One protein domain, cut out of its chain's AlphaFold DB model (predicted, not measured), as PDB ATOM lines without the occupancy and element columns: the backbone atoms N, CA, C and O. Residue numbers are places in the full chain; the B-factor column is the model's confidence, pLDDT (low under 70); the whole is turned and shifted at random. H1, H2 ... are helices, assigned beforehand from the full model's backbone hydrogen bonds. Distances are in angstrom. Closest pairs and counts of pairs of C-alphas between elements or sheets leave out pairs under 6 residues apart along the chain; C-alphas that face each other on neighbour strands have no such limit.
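This is residues 2 to 108 of the 322 residues of an uncharacterized protein of Thermoprotei archaeon (UniProt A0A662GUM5). Residues 2 to 28, H1 and part of H2, stick out as a long arm from a small helical body: the hairpin of H4 and H5, with H3 set across its open end. Residues 91 to 108, without a named element, fold back past H5. The printed part has 107 residues, with helices H1 to H5 and no named strand: all helix, extended, radius of gyration of the C-alphas 20.9 A, spans 76 by 27 by 25 A.

H1, residues 2 to 23, and H2, residues 26 to 35, are close but not clearly touching; the closest C-alphas, of Asn 22 and Arg 28, are 7.7 A apart. H3, residues 39 to 52, touches H4, residues 54 to 68, only at the corner, closest at C-alphas 50 and 57, 4.7 A. H4 touches H5, residues 76 to 90, closest at C-alphas 59 and 82, 5.4 A. In these five helices every O i to N i+4 pair is within hydrogen-bond range.

H1 begins at C-alpha 2 (37.179, -59.941, 24.368) and is 31.6 A long; H5 ends at C-alpha 90 (21.478, -23.113, -1.032).

The printed part has no cut and no long link. The pLDDT is under 70 at residues 2 to 4, 20 to 32, 105 to 106 and 108.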
ATOM      1  N   LYS A   2      38.278 -60.920  24.162       60.69
ATOM      2  CA  LYS A   2      37.179 -59.941  24.368       60.69
ATOM      3  C   LYS A   2      37.612 -58.475  24.600       60.69
ATOM      4  O   LYS A   2      36.967 -57.575  24.085       60.69
ATOM      5  N   LYS A   3      38.717 -58.218  25.319       60.72
ATOM      6  CA  LYS A   3      39.197 -56.843  25.593       60.72
ATOM      7  C   LYS A   3      39.690 -56.103  24.339       60.72
ATOM      8  O   LYS A   3      39.432 -54.916  24.209       60.72
ATOM      9  N   ALA A   4      40.340 -56.802  23.405       67.25
ATOM     10  CA  ALA A   4      40.840 -56.204  22.162       67.25
ATOM     11  C   ALA A   4      39.697 -55.761  21.232       67.25
ATOM     12  O   ALA A   4      39.764 -54.686  20.651       67.25
ATOM     13  N   TYR A   5      38.611 -56.540  21.169       71.44
ATOM     14  CA  TYR A   5      37.405 -56.178  20.417       71.44
ATOM     15  C   TYR A   5      36.693 -54.945  20.983       71.44
ATOM     16  O   TYR A   5      36.223 -54.109  20.220       71.44
ATOM     17  N   ILE A   6      36.643 -54.808  22.312       77.19
ATOM     18  CA  ILE A   6      36.031 -53.643  22.970       77.19
ATOM     19  C   ILE A   6      36.841 -52.372  22.683       77.19
ATOM     20  O   ILE A   6      36.260 -51.337  22.374       77.19
ATOM     21  N   VAL A   7      38.175 -52.457  22.728       78.44
ATOM     22  CA  VAL A   7      39.053 -51.327  22.383       78.44
ATOM     23  C   VAL A   7      38.906 -50.952  20.907       78.44
ATOM     24  O   VAL A   7      38.781 -49.773  20.598       78.44
ATOM     25  N   LEU A   8      38.840 -51.932  20.000       81.38
ATOM     26  CA  LEU A   8      38.648 -51.675  18.571       81.38
ATOM     27  C   LEU A   8      37.300 -50.990  18.284       81.38
ATOM     28  O   LEU A   8      37.253 -50.034  17.516       81.38
ATOM     29  N   LEU A   9      36.221 -51.434  18.936       79.94
ATOM     30  CA  LEU A   9      34.893 -50.822  18.823       79.94
ATOM     31  C   LEU A   9      34.861 -49.386  19.360       79.94
ATOM     32  O   LEU A   9      34.223 -48.538  18.747       79.94
ATOM     33  N   LEU A  10      35.565 -49.105  20.461       81.12
ATOM     34  CA  LEU A  10      35.687 -47.753  21.022       81.12
ATOM     35  C   LEU A  10      36.501 -46.816  20.126       81.12
ATOM     36  O   LEU A  10      36.151 -45.652  19.971       81.12
ATOM     37  N   VAL A  11      37.579 -47.312  19.518       83.25
ATOM     38  CA  VAL A  11      38.372 -46.524  18.563       83.25
ATOM     39  C   VAL A  11      37.556 -46.241  17.302       83.25
ATOM     40  O   VAL A  11      37.571 -45.117  16.807       83.25
ATOM     41  N   LEU A  12      36.799 -47.227  16.813       85.44
ATOM     42  CA  LEU A  12      35.940 -47.061  15.644       85.44
ATOM     43  C   LEU A  12      34.785 -46.087  15.924       85.44
ATOM     44  O   LEU A  12      34.506 -45.225  15.094       85.44
ATOM     45  N   SER A  13      34.144 -46.170  17.094       78.56
ATOM     46  CA  SER A  13      33.075 -45.240  17.469       78.56
ATOM     47  C   SER A  13      33.591 -43.816  17.669       78.56
ATOM     48  O   SER A  13      32.933 -42.873  17.233       78.56
ATOM     49  N   LEU A  14      34.786 -43.646  18.244       83.50
ATOM     50  CA  LEU A  14      35.428 -42.340  18.385       83.50
ATOM     51  C   LEU A  14      35.823 -41.754  17.022       83.50
ATOM     52  O   LEU A  14      35.604 -40.571  16.784       83.50
ATOM     53  N   ALA A  15      36.345 -42.575  16.106       80.12
ATOM     54  CA  ALA A  15      36.676 -42.153  14.747       80.12
ATOM     55  C   ALA A  15      35.427 -41.738  13.951       80.12
ATOM     56  O   ALA A  15      35.451 -40.717  13.267       80.12
ATOM     57  N   ILE A  16      34.319 -42.477  14.084       82.38
ATOM     58  CA  ILE A  16      33.031 -42.120  13.474       82.38
ATOM     59  C   ILE A  16      32.487 -40.828  14.092       82.38
ATOM     60  O   ILE A  16      32.056 -39.945  13.357       82.38
ATOM     61  N   ALA A  17      32.549 -40.669  15.415       75.81
ATOM     62  CA  ALA A  17      32.115 -39.446  16.086       75.81
ATOM     63  C   ALA A  17      32.946 -38.224  15.658       75.81
ATOM     64  O   ALA A  17      32.376 -37.174  15.388       75.81
ATOM     65  N   LEU A  18      34.270 -38.362  15.530       74.56
ATOM     66  CA  LEU A  18      35.163 -37.309  15.030       74.56
ATOM     67  C   LEU A  18      34.904 -36.978  13.553       74.56
ATOM     68  O   LEU A  18      34.905 -35.808  13.177       74.56
ATOM     69  N   ALA A  19      34.637 -37.987  12.721       71.38
ATOM     70  CA  ALA A  19      34.256 -37.780  11.328       71.38
ATOM     71  C   ALA A  19      32.909 -37.048  11.218       71.38
ATOM     72  O   ALA A  19      32.795 -36.096  10.453       71.38
ATOM     73  N   LEU A  20      31.914 -37.430  12.025       68.19
ATOM     74  CA  LEU A  20      30.617 -36.755  12.085       68.19
ATOM     75  C   LEU A  20      30.748 -35.323  12.622       68.19
ATOM     76  O   LEU A  20      30.143 -34.419  12.063       68.19
ATOM     77  N   LEU A  21      31.582 -35.086  13.637       62.34
ATOM     78  CA  LEU A  21      31.860 -33.742  14.158       62.34
ATOM     79  C   LEU A  21      32.510 -32.832  13.110       62.34
ATOM     80  O   LEU A  21      32.192 -31.650  13.072       62.34
ATOM     81  N   ASN A  22      33.369 -33.366  12.237       60.34
ATOM     82  CA  ASN A  22      33.946 -32.608  11.124       60.34
ATOM     83  C   ASN A  22      32.953 -32.386   9.971       60.34
ATOM     84  O   ASN A  22      32.967 -31.327   9.349       60.34
ATOM     85  N   VAL A  23      32.083 -33.359   9.683       61.06
ATOM     86  CA  VAL A  23      31.035 -33.224   8.655       61.06
ATOM     87  C   VAL A  23      29.966 -32.215   9.078       61.06
ATOM     88  O   VAL A  23      29.533 -31.425   8.250       61.06
ATOM     89  N   PHE A  24      29.596 -32.191  10.359       56.69
ATOM     90  CA  PHE A  24      28.600 -31.280  10.932       56.69
ATOM     91  C   PHE A  24      29.227 -30.105  11.700       56.69
ATOM     92  O   PHE A  24      28.574 -29.493  12.546       56.69
ATOM     93  N   SER A  25      30.502 -29.797  11.440       52.34
ATOM     94  CA  SER A  25      31.194 -28.709  12.130       52.34
ATOM     95  C   SER A  25      30.567 -27.361  11.758       52.34
ATOM     96  O   SER A  25      30.475 -27.047  10.568       52.34
ATOM     97  N   PRO A  26      30.228 -26.504  12.737       60.47
ATOM     98  CA  PRO A  26      29.799 -25.129  12.483       60.47
ATOM     99  C   PRO A  26      30.787 -24.342  11.612       60.47
ATOM    100  O   PRO A  26      30.371 -23.496  10.831       60.47
ATOM    101  N   GLN A  27      32.088 -24.647  11.694       58.84
ATOM    102  CA  GLN A  27      33.117 -23.993  10.878       58.84
ATOM    103  C   GLN A  27      32.978 -24.315   9.388       58.84
ATOM    104  O   GLN A  27      33.227 -23.446   8.560       58.84
ATOM    105  N   ARG A  28      32.545 -25.534   9.040       58.84
ATOM    106  CA  ARG A  28      32.310 -25.923   7.647       58.84
ATOM    107  C   ARG A  28      31.107 -25.181   7.066       58.84
ATOM    108  O   ARG A  28      31.212 -24.649   5.972       58.84
ATOM    109  N   ASN A  29      30.021 -25.060   7.833       60.16
ATOM    110  CA  ASN A  29      28.856 -24.268   7.425       60.16
ATOM    111  C   ASN A  29      29.201 -22.779   7.261       60.16
ATOM    112  O   ASN A  29      28.748 -22.150   6.315       60.16
ATOM    113  N   ILE A  30      30.022 -22.213   8.154       65.00
ATOM    114  CA  ILE A  30      30.471 -20.815   8.041       65.00
ATOM    115  C   ILE A  30      31.338 -20.617   6.793       65.00
ATOM    116  O   ILE A  30      31.173 -19.614   6.104       65.00
ATOM    117  N   GLN A  31      32.230 -21.563   6.488       65.88
ATOM    118  CA  GLN A  31      33.054 -21.494   5.283       65.88
ATOM    119  C   GLN A  31      32.198 -21.610   4.018       65.88
ATOM    120  O   GLN A  31      32.320 -20.765   3.145       65.88
ATOM    121  N   GLU A  32      31.270 -22.569   3.955       67.44
ATOM    122  CA  GLU A  32      30.369 -22.730   2.805       67.44
ATOM    123  C   GLU A  32      29.491 -21.486   2.582       67.44
ATOM    124  O   GLU A  32      29.299 -21.075   1.442       67.44
ATOM    125  N   ILE A  33      29.003 -20.834   3.644       71.25
ATOM    126  CA  ILE A  33      28.272 -19.558   3.534       71.25
ATOM    127  C   ILE A  33      29.200 -18.423   3.084       71.25
ATOM    128  O   ILE A  33      28.797 -17.575   2.292       71.25
ATOM    129  N   SER A  34      30.437 -18.386   3.585       73.25
ATOM    130  CA  SER A  34      31.423 -17.382   3.181       73.25
ATOM    131  C   SER A  34      31.807 -17.517   1.709       73.25
ATOM    132  O   SER A  34      32.007 -16.499   1.057       73.25
ATOM    133  N   ASP A  35      31.905 -18.740   1.194       75.19
ATOM    134  CA  ASP A  35      32.244 -19.008  -0.205       75.19
ATOM    135  C   ASP A  35      31.107 -18.576  -1.146       75.19
ATOM    136  O   ASP A  35      31.365 -18.140  -2.262       75.19
ATOM    137  N   LEU A  36      29.851 -18.618  -0.682       80.88
ATOM    138  CA  LEU A  36      28.685 -18.133  -1.434       80.88
ATOM    139  C   LEU A  36      28.589 -16.605  -1.525       80.88
ATOM    140  O   LEU A  36      27.687 -16.113  -2.195       80.88
ATOM    141  N   LYS A  37      29.504 -15.865  -0.886       80.12
ATOM    142  CA  LYS A  37      29.713 -14.440  -1.182       80.12
ATOM    143  C   LYS A  37      30.432 -14.213  -2.509       80.12
ATOM    144  O   LYS A  37      30.437 -13.097  -2.997       80.12
ATOM    145  N   ASP A  38      31.071 -15.236  -3.075       85.19
ATOM    146  CA  ASP A  38      31.503 -15.184  -4.470       85.19
ATOM    147  C   ASP A  38      30.308 -15.579  -5.342       85.19
ATOM    148  O   ASP A  38      29.896 -16.747  -5.376       85.19
ATOM    149  N   SER A  39      29.745 -14.610  -6.060       86.56
ATOM    150  CA  SER A  39      28.558 -14.814  -6.889       86.56
ATOM    151  C   SER A  39      28.749 -15.865  -7.983       86.56
ATOM    152  O   SER A  39      27.776 -16.493  -8.414       86.56
ATOM    153  N   ARG A  40      29.993 -16.175  -8.381       87.75
ATOM    154  CA  ARG A  40      30.283 -17.290  -9.301       87.75
ATOM    155  C   ARG A  40      29.989 -18.635  -8.650       87.75
ATOM    156  O   ARG A  40      29.321 -19.469  -9.258       87.75
ATOM    157  N   VAL A  41      30.435 -18.827  -7.408       91.12
ATOM    158  CA  VAL A  41      30.195 -20.057  -6.640       91.12
ATOM    159  C   VAL A  41      28.700 -20.215  -6.363       91.12
ATOM    160  O   VAL A  41      28.142 -21.305  -6.524       91.12
ATOM    161  N   LEU A  42      28.023 -19.117  -6.012       94.12
ATOM    162  CA  LEU A  42      26.574 -19.100  -5.823       94.12
ATOM    163  C   LEU A  42      25.823 -19.478  -7.106       94.12
ATOM    164  O   LEU A  42      24.952 -20.350  -7.069       94.12
ATOM    165  N   LYS A  43      26.179 -18.865  -8.241       94.62
ATOM    166  CA  LYS A  43      25.594 -19.143  -9.561       94.62
ATOM    167  C   LYS A  43      25.768 -20.609  -9.958       94.62
ATOM    168  O   LYS A  43      24.792 -21.248 -10.351       94.62
ATOM    169  N   GLU A  44      26.967 -21.167  -9.803       94.94
ATOM    170  CA  GLU A  44      27.246 -22.582 -10.085       94.94
ATOM    171  C   GLU A  44      26.399 -23.517  -9.212       94.94
ATOM    172  O   GLU A  44      25.760 -24.441  -9.725       94.94
ATOM    173  N   LYS A  45      26.325 -23.251  -7.900       96.62
ATOM    174  CA  LYS A  45      25.503 -24.040  -6.973       96.62
ATOM    175  C   LYS A  45      24.016 -23.946  -7.309       96.62
ATOM    176  O   LYS A  45      23.322 -24.963  -7.292       96.62
ATOM    177  N   PHE A  46      23.526 -22.749  -7.630       97.88
ATOM    178  CA  PHE A  46      22.137 -22.530  -8.026       97.88
ATOM    179  C   PHE A  46      21.789 -23.333  -9.280       97.88
ATOM    180  O   PHE A  46      20.775 -24.027  -9.294       97.88
ATOM    181  N   PHE A  47      22.626 -23.275 -10.319       97.12
ATOM    182  CA  PHE A  47      22.397 -24.021 -11.560       97.12
ATOM    183  C   PHE A  47      22.443 -25.527 -11.332       97.12
ATOM    184  O   PHE A  47      21.534 -26.232 -11.767       97.12
ATOM    185  N   PHE A  48      23.421 -26.008 -10.563       97.56
ATOM    186  CA  PHE A  48      23.494 -27.416 -10.196       97.56
ATOM    187  C   PHE A  48      22.209 -27.891  -9.500       97.56
ATOM    188  O   PHE A  48      21.644 -28.915  -9.887       97.56
ATOM    189  N   LEU A  49      21.705 -27.146  -8.511       98.38
ATOM    190  CA  LEU A  49      20.458 -27.490  -7.821       98.38
ATOM    191  C   LEU A  49      19.235 -27.383  -8.736       98.38
ATOM    192  O   LEU A  49      18.357 -28.236  -8.674       98.38
ATOM    193  N   TYR A  50      19.172 -26.378  -9.604       98.19
ATOM    194  CA  TYR A  50      18.067 -26.224 -10.549       98.19
ATOM    195  C   TYR A  50      17.966 -27.395 -11.537       98.19
ATOM    196  O   TYR A  50      16.862 -27.796 -11.905       98.19
ATOM    197  N   GLU A  51      19.099 -27.964 -11.943       97.69
ATOM    198  CA  GLU A  51      19.141 -29.122 -12.838       97.69
ATOM    199  C   GLU A  51      18.911 -30.458 -12.115       97.69
ATOM    200  O   GLU A  51      18.338 -31.375 -12.703       97.69
ATOM    201  N   ASN A  52      19.338 -30.581 -10.850       98.12
ATOM    202  CA  ASN A  52      19.443 -31.877 -10.167       98.12
ATOM    203  C   ASN A  52      18.513 -32.057  -8.950       98.12
ATOM    204  O   ASN A  52      18.323 -33.192  -8.513       98.12
ATOM    205  N   ASP A  53      17.915 -30.995  -8.399       98.38
ATOM    206  CA  ASP A  53      16.952 -31.056  -7.287       98.38
ATOM    207  C   ASP A  53      15.540 -30.644  -7.773       98.38
ATOM    208  O   ASP A  53      15.262 -29.456  -7.975       98.38
ATOM    209  N   PRO A  54      14.606 -31.605  -7.945       98.19
ATOM    210  CA  PRO A  54      13.250 -31.321  -8.417       98.19
ATOM    211  C   PRO A  54      12.443 -30.385  -7.510       98.19
ATOM    212  O   PRO A  54      11.584 -29.653  -8.003       98.19
ATOM    213  N   GLU A  55      12.683 -30.401  -6.195       98.12
ATOM    214  CA  GLU A  55      11.994 -29.504  -5.263       98.12
ATOM    215  C   GLU A  55      12.516 -28.081  -5.415       98.12
ATOM    216  O   GLU A  55      11.722 -27.143  -5.493       98.12
ATOM    217  N   PHE A  56      13.840 -27.928  -5.524       98.56
ATOM    218  CA  PHE A  56      14.473 -26.639  -5.784       98.56
ATOM    219  C   PHE A  56      13.965 -26.036  -7.090       98.56
ATOM    220  O   PHE A  56      13.478 -24.903  -7.107       98.56
ATOM    221  N   LYS A  57      13.997 -26.823  -8.171       98.38
ATOM    222  CA  LYS A  57      13.488 -26.406  -9.477       98.38
ATOM    223  C   LYS A  57      12.025 -25.972  -9.391       98.38
ATOM    224  O   LYS A  57      11.681 -24.898  -9.873       98.38
ATOM    225  N   LYS A  58      11.175 -26.765  -8.726       98.38
ATOM    226  CA  LYS A  58       9.755 -26.441  -8.534       98.38
ATOM    227  C   LYS A  58       9.562 -25.125  -7.778       98.38
ATOM    228  O   LYS A  58       8.686 -24.348  -8.150       98.38
ATOM    229  N   SER A  59      10.353 -24.863  -6.736       98.56
ATOM    230  CA  SER A  59      10.293 -23.590  -6.008       98.56
ATOM    231  C   SER A  59      10.697 -22.407  -6.888       98.56
ATOM    232  O   SER A  59       9.997 -21.396  -6.891       98.56
ATOM    233  N   VAL A  60      11.777 -22.542  -7.666       98.25
ATOM    234  CA  VAL A  60      12.240 -21.502  -8.599       98.25
ATOM    235  C   VAL A  60      11.202 -21.241  -9.690       98.25
ATOM    236  O   VAL A  60      10.852 -20.087  -9.928       98.25
ATOM    237  N   ASP A  61      10.680 -22.288 -10.330       96.62
ATOM    238  CA  ASP A  61       9.680 -22.168 -11.394       96.62
ATOM    239  C   ASP A  61       8.398 -21.516 -10.880       96.62
ATOM    240  O   ASP A  61       7.916 -20.563 -11.485       96.62
ATOM    241  N   ARG A  62       7.879 -21.956  -9.724       96.44
ATOM    242  CA  ARG A  62       6.667 -21.363  -9.149       96.44
ATOM    243  C   ARG A  62       6.877 -19.900  -8.765       96.44
ATOM    244  O   ARG A  62       5.993 -19.072  -8.971       96.44
ATOM    245  N   LEU A  63       8.048 -19.553  -8.236       96.44
ATOM    246  CA  LEU A  63       8.361 -18.160  -7.936       96.44
ATOM    247  C   LEU A  63       8.449 -17.319  -9.219       96.44
ATOM    248  O   LEU A  63       7.925 -16.210  -9.261       96.44
ATOM    249  N   ARG A  64       9.028 -17.861 -10.296       94.19
ATOM    250  CA  ARG A  64       9.023 -17.224 -11.621       94.19
ATOM    251  C   ARG A  64       7.614 -17.073 -12.185       94.19
ATOM    252  O   ARG A  64       7.320 -16.016 -12.726       94.19
ATOM    253  N   GLU A  65       6.726 -18.050 -12.012       92.25
ATOM    254  CA  GLU A  65       5.311 -17.915 -12.377       92.25
ATOM    255  C   GLU A  65       4.649 -16.754 -11.631       92.25
ATOM    256  O   GLU A  65       4.032 -15.906 -12.267       92.25
ATOM    257  N   LEU A  66       4.827 -16.651 -10.307       92.38
ATOM    258  CA  LEU A  66       4.280 -15.534  -9.525       92.38
ATOM    259  C   LEU A  66       4.794 -14.177 -10.014       92.38
ATOM    260  O   LEU A  66       4.056 -13.183  -9.992       92.38
ATOM    261  N   LEU A  67       6.058 -14.125 -10.435       90.88
ATOM    262  CA  LEU A  67       6.693 -12.906 -10.917       90.88
ATOM    263  C   LEU A  67       6.238 -12.541 -12.320       90.88
ATOM    264  O   LEU A  67       5.869 -11.395 -12.562       90.88
ATOM    265  N   PHE A  68       6.286 -13.501 -13.233       88.88
ATOM    266  CA  PHE A  68       6.133 -13.253 -14.651       88.88
ATOM    267  C   PHE A  68       4.679 -13.362 -15.086       88.88
ATOM    268  O   PHE A  68       4.264 -12.579 -15.922       88.88
ATOM    269  N   ASN A  69       3.849 -14.233 -14.522       83.81
ATOM    270  CA  ASN A  69       2.444 -14.301 -14.915       83.81
ATOM    271  C   ASN A  69       1.650 -13.085 -14.399       83.81
ATOM    272  O   ASN A  69       1.139 -13.082 -13.280       83.81
ATOM    273  N   THR A  70       1.497 -12.049 -15.231       76.50
ATOM    274  CA  THR A  70       0.764 -10.828 -14.862       76.50
ATOM    275  C   THR A  70      -0.750 -11.025 -14.759       76.50
ATOM    276  O   THR A  70      -1.437 -10.098 -14.340       76.50
ATOM    277  N   LEU A  71      -1.281 -12.193 -15.145       79.31
ATOM    278  CA  LEU A  71      -2.713 -12.507 -15.057       79.31
ATOM    279  C   LEU A  71      -3.144 -12.941 -13.648       79.31
ATOM    280  O   LEU A  71      -4.318 -12.825 -13.309       79.31
ATOM    281  N   GLU A  72      -2.214 -13.435 -12.831       81.31
ATOM    282  CA  GLU A  72      -2.457 -13.774 -11.423       81.31
ATOM    283  C   GLU A  72      -2.133 -12.571 -10.530       81.31
ATOM    284  O   GLU A  72      -1.328 -11.726 -10.909       81.31
ATOM    285  N   GLU A  73      -2.705 -12.462  -9.331       86.00
ATOM    286  CA  GLU A  73      -2.275 -11.455  -8.349       86.00
ATOM    287  C   GLU A  73      -0.939 -11.870  -7.708       86.00
ATOM    288  O   GLU A  73      -0.693 -13.053  -7.466       86.00
ATOM    289  N   TYR A  74      -0.049 -10.911  -7.431       90.50
ATOM    290  CA  TYR A  74       1.226 -11.220  -6.785       90.50
ATOM    291  C   TYR A  74       1.032 -11.522  -5.293       90.50
ATOM    292  O   TYR A  74       0.849 -10.617  -4.478       90.50
ATOM    293  N   ASN A  75       1.131 -12.797  -4.921       94.12
ATOM    294  CA  ASN A  75       1.086 -13.220  -3.525       94.12
ATOM    295  C   ASN A  75       2.473 -13.111  -2.869       94.12
ATOM    296  O   ASN A  75       3.304 -14.016  -2.977       94.12
ATOM    297  N   LYS A  76       2.709 -12.006  -2.150       94.75
ATOM    298  CA  LYS A  76       3.980 -11.743  -1.456       94.75
ATOM    299  C   LYS A  76       4.349 -12.838  -0.448       94.75
ATOM    300  O   LYS A  76       5.516 -13.206  -0.356       94.75
ATOM    301  N   THR A  77       3.378 -13.366   0.296       96.25
ATOM    302  CA  THR A  77       3.625 -14.397   1.316       96.25
ATOM    303  C   THR A  77       4.046 -15.717   0.678       96.25
ATOM    304  O   THR A  77       4.993 -16.345   1.139       96.25
ATOM    305  N   GLU A  78       3.381 -16.127  -0.405       97.12
ATOM    306  CA  GLU A  78       3.777 -17.322  -1.162       97.12
ATOM    307  C   GLU A  78       5.177 -17.153  -1.761       97.12
ATOM    308  O   GLU A  78       6.018 -18.040  -1.618       97.12
ATOM    309  N   ALA A  79       5.457 -15.992  -2.360       97.12
ATOM    310  CA  ALA A  79       6.768 -15.693  -2.920       97.12
ATOM    311  C   ALA A  79       7.883 -15.756  -1.864       97.12
ATOM    312  O   ALA A  79       8.928 -16.350  -2.116       97.12
ATOM    313  N   TRP A  80       7.636 -15.208  -0.673       97.56
ATOM    314  CA  TRP A  80       8.550 -15.277   0.467       97.56
ATOM    315  C   TRP A  80       8.809 -16.723   0.930       97.56
ATOM    316  O   TRP A  80       9.964 -17.110   1.099       97.56
ATOM    317  N   ILE A  81       7.764 -17.553   1.060       98.12
ATOM    318  CA  ILE A  81       7.904 -18.977   1.427       98.12
ATOM    319  C   ILE A  81       8.768 -19.721   0.400       98.12
ATOM    320  O   ILE A  81       9.670 -20.477   0.765       98.12
ATOM    321  N   LEU A  82       8.498 -19.509  -0.892       98.44
ATOM    322  CA  LEU A  82       9.261 -20.130  -1.978       98.44
ATOM    323  C   LEU A  82      10.719 -19.666  -1.972       98.44
ATOM    324  O   LEU A  82      11.618 -20.487  -2.142       98.44
ATOM    325  N   PHE A  83      10.956 -18.377  -1.728       98.06
ATOM    326  CA  PHE A  83      12.296 -17.811  -1.648       98.06
ATOM    327  C   PHE A  83      13.102 -18.399  -0.486       98.06
ATOM    328  O   PHE A  83      14.206 -18.889  -0.705       98.06
ATOM    329  N   ASN A  84      12.536 -18.480   0.722       97.81
ATOM    330  CA  ASN A  84      13.221 -19.107   1.858       97.81
ATOM    331  C   ASN A  84      13.469 -20.611   1.648       97.81
ATOM    332  O   ASN A  84      14.500 -21.129   2.076       97.81
ATOM    333  N   SER A  85      12.588 -21.316   0.927       98.12
ATOM    334  CA  SER A  85      12.839 -22.705   0.506       98.12
ATOM    335  C   SER A  85      14.085 -22.817  -0.388       98.12
ATOM    336  O   SER A  85      14.908 -23.717  -0.201       98.12
ATOM    337  N   ILE A  86      14.257 -21.875  -1.320       98.44
ATOM    338  CA  ILE A  86      15.434 -21.777  -2.198       98.44
ATOM    339  C   ILE A  86      16.692 -21.461  -1.376       98.44
ATOM    340  O   ILE A  86      17.681 -22.188  -1.487       98.44
ATOM    341  N   LEU A  87      16.650 -20.446  -0.503       96.94
ATOM    342  CA  LEU A  87      17.778 -20.068   0.365       96.94
ATOM    343  C   LEU A  87      18.244 -21.242   1.228       96.94
ATOM    344  O   LEU A  87      19.427 -21.578   1.244       96.94
ATOM    345  N   LYS A  88      17.306 -21.953   1.855       96.25
ATOM    346  CA  LYS A  88      17.605 -23.124   2.680       96.25
ATOM    347  C   LYS A  88      18.339 -24.221   1.908       96.25
ATOM    348  O   LYS A  88      19.290 -24.803   2.426       96.25
ATOM    349  N   LYS A  89      17.921 -24.511   0.672       96.50
ATOM    350  CA  LYS A  89      18.583 -25.500  -0.200       96.50
ATOM    351  C   LYS A  89      19.968 -25.031  -0.661       96.50
ATOM    352  O   LYS A  89      20.867 -25.854  -0.826       96.50
ATOM    353  N   LEU A  90      20.166 -23.722  -0.799       95.44
ATOM    354  CA  LEU A  90      21.478 -23.113  -1.032       95.44
ATOM    355  C   LEU A  90      22.358 -23.093   0.228       95.44
ATOM    356  O   LEU A  90      23.556 -22.853   0.109       95.44
ATOM    357  N   GLY A  91      21.820 -23.410   1.409       93.00
ATOM    358  CA  GLY A  91      22.541 -23.330   2.683       93.00
ATOM    359  C   GLY A  91      22.667 -21.902   3.222       93.00
ATOM    360  O   GLY A  91      23.561 -21.629   4.015       93.00
ATOM    361  N   LEU A  92      21.792 -21.001   2.777       92.69
ATOM    362  CA  LEU A  92      21.745 -19.597   3.173       92.69
ATOM    363  C   LEU A  92      20.717 -19.378   4.297       92.69
ATOM    364  O   LEU A  92      19.774 -20.168   4.424       92.69
ATOM    365  N   PRO A  93      20.898 -18.335   5.132       91.56
ATOM    366  CA  PRO A  93      19.921 -17.978   6.154       91.56
ATOM    367  C   PRO A  93      18.575 -17.598   5.529       91.56
ATOM    368  O   PRO A  93      18.506 -17.150   4.389       91.56
ATOM    369  N   GLU A  94      17.500 -17.793   6.288       93.94
ATOM    370  CA  GLU A  94      16.166 -17.346   5.890       93.94
ATOM    371  C   GLU A  94      16.028 -15.831   6.080       93.94
ATOM    372  O   GLU A  94      16.599 -15.255   7.006       93.94
ATOM    373  N   VAL A  95      15.220 -15.206   5.226       93.81
ATOM    374  CA  VAL A  95      14.865 -13.788   5.319       93.81
ATOM    375  C   VAL A  95      13.529 -13.649   6.036       93.81
ATOM    376  O   VAL A  95      12.603 -14.429   5.800       93.81
ATOM    377  N   GLU A  96      13.389 -12.635   6.881       94.31
ATOM    378  CA  GLU A  96      12.119 -12.306   7.528       94.31
ATOM    379  C   GLU A  96      11.129 -11.679   6.532       94.31
ATOM    380  O   GLU A  96      11.498 -10.919   5.635       94.31
ATOM    381  N   LEU A  97       9.828 -11.936   6.699       92.56
ATOM    382  CA  LEU A  97       8.804 -11.433   5.766       92.56
ATOM    383  C   LEU A  97       8.792  -9.892   5.651       92.56
ATOM    384  O   LEU A  97       8.445  -9.347   4.598       92.56
ATOM    385  N   GLY A  98       9.158  -9.188   6.728       89.94
ATOM    386  CA  GLY A  98       9.276  -7.726   6.748       89.94
ATOM    387  C   GLY A  98      10.410  -7.193   5.867       89.94
ATOM    388  O   GLY A  98      10.268  -6.122   5.273       89.94
ATOM    389  N   ASP A  99      11.479  -7.973   5.722       88.94
ATOM    390  CA  ASP A  99      12.684  -7.612   4.971       88.94
ATOM    391  C   ASP A  99      12.644  -8.109   3.520       88.94
ATOM    392  O   ASP A  99      13.339  -7.575   2.656       88.94
ATOM    393  N   PHE A 100      11.745  -9.046   3.206       91.94
ATOM    394  CA  PHE A 100      11.462  -9.471   1.838       91.94
ATOM    395  C   PHE A 100      10.811  -8.331   1.031       91.94
ATOM    396  O   PHE A 100       9.603  -8.080   1.112       91.94
ATOM    397  N   LYS A 101      11.618  -7.609   0.246       88.12
ATOM    398  CA  LYS A 101      11.206  -6.428  -0.548       88.12
ATOM    399  C   LYS A 101      11.018  -6.714  -2.038       88.12
ATOM    400  O   LYS A 101      10.799  -5.793  -2.823       88.12
ATOM    401  N   TYR A 102      11.086  -7.978  -2.429       88.75
ATOM    402  CA  TYR A 102      11.031  -8.387  -3.822       88.75
ATOM    403  C   TYR A 102       9.595  -8.494  -4.359       88.75
ATOM    404  O   TYR A 102       8.644  -8.703  -3.604       88.75
ATOM    405  N   GLY A 103       9.431  -8.327  -5.676       85.12
ATOM    406  CA  GLY A 103       8.122  -8.326  -6.331       85.12
ATOM    407  C   GLY A 103       8.187  -8.191  -7.851       85.12
ATOM    408  O   GLY A 103       9.249  -8.331  -8.459       85.12
ATOM    409  N   ARG A 104       7.035  -7.912  -8.476       79.88
ATOM    410  CA  ARG A 104       6.923  -7.693  -9.928       79.88
ATOM    411  C   ARG A 104       7.529  -6.347 -10.321       79.88
ATOM    412  O   ARG A 104       6.854  -5.323 -10.300       79.88
ATOM    413  N   GLY A 105       8.808  -6.340 -10.673       66.81
ATOM    414  CA  GLY A 105       9.469  -5.165 -11.236       66.81
ATOM    415  C   GLY A 105       9.256  -5.074 -12.746       66.81
ATOM    416  O   GLY A 105       9.663  -5.973 -13.474       66.81
ATOM    417  N   GLY A 106       8.643  -3.986 -13.220       67.00
ATOM    418  CA  GLY A 106       8.742  -3.557 -14.622       67.00
ATOM    419  C   GLY A 106       8.076  -4.450 -15.676       67.00
ATOM    420  O   GLY A 106       8.389  -4.302 -16.850       67.00
ATOM    421  N   LEU A 107       7.172  -5.360 -15.317       72.25
ATOM    422  CA  LEU A 107       6.503  -6.226 -16.296       72.25
ATOM    423  C   LEU A 107       5.205  -5.602 -16.807       72.25
ATOM    424  O   LEU A 107       4.395  -5.125 -16.010       72.25
ATOM    425  N   ILE A 108       4.995  -5.633 -18.123       67.12
ATOM    426  CA  ILE A 108       3.759  -5.172 -18.766       67.12
ATOM    427  C   ILE A 108       3.238  -6.214 -19.770       67.12
ATOM    428  O   ILE A 108       4.043  -6.944 -20.362       67.12
TER     429      ILE A 108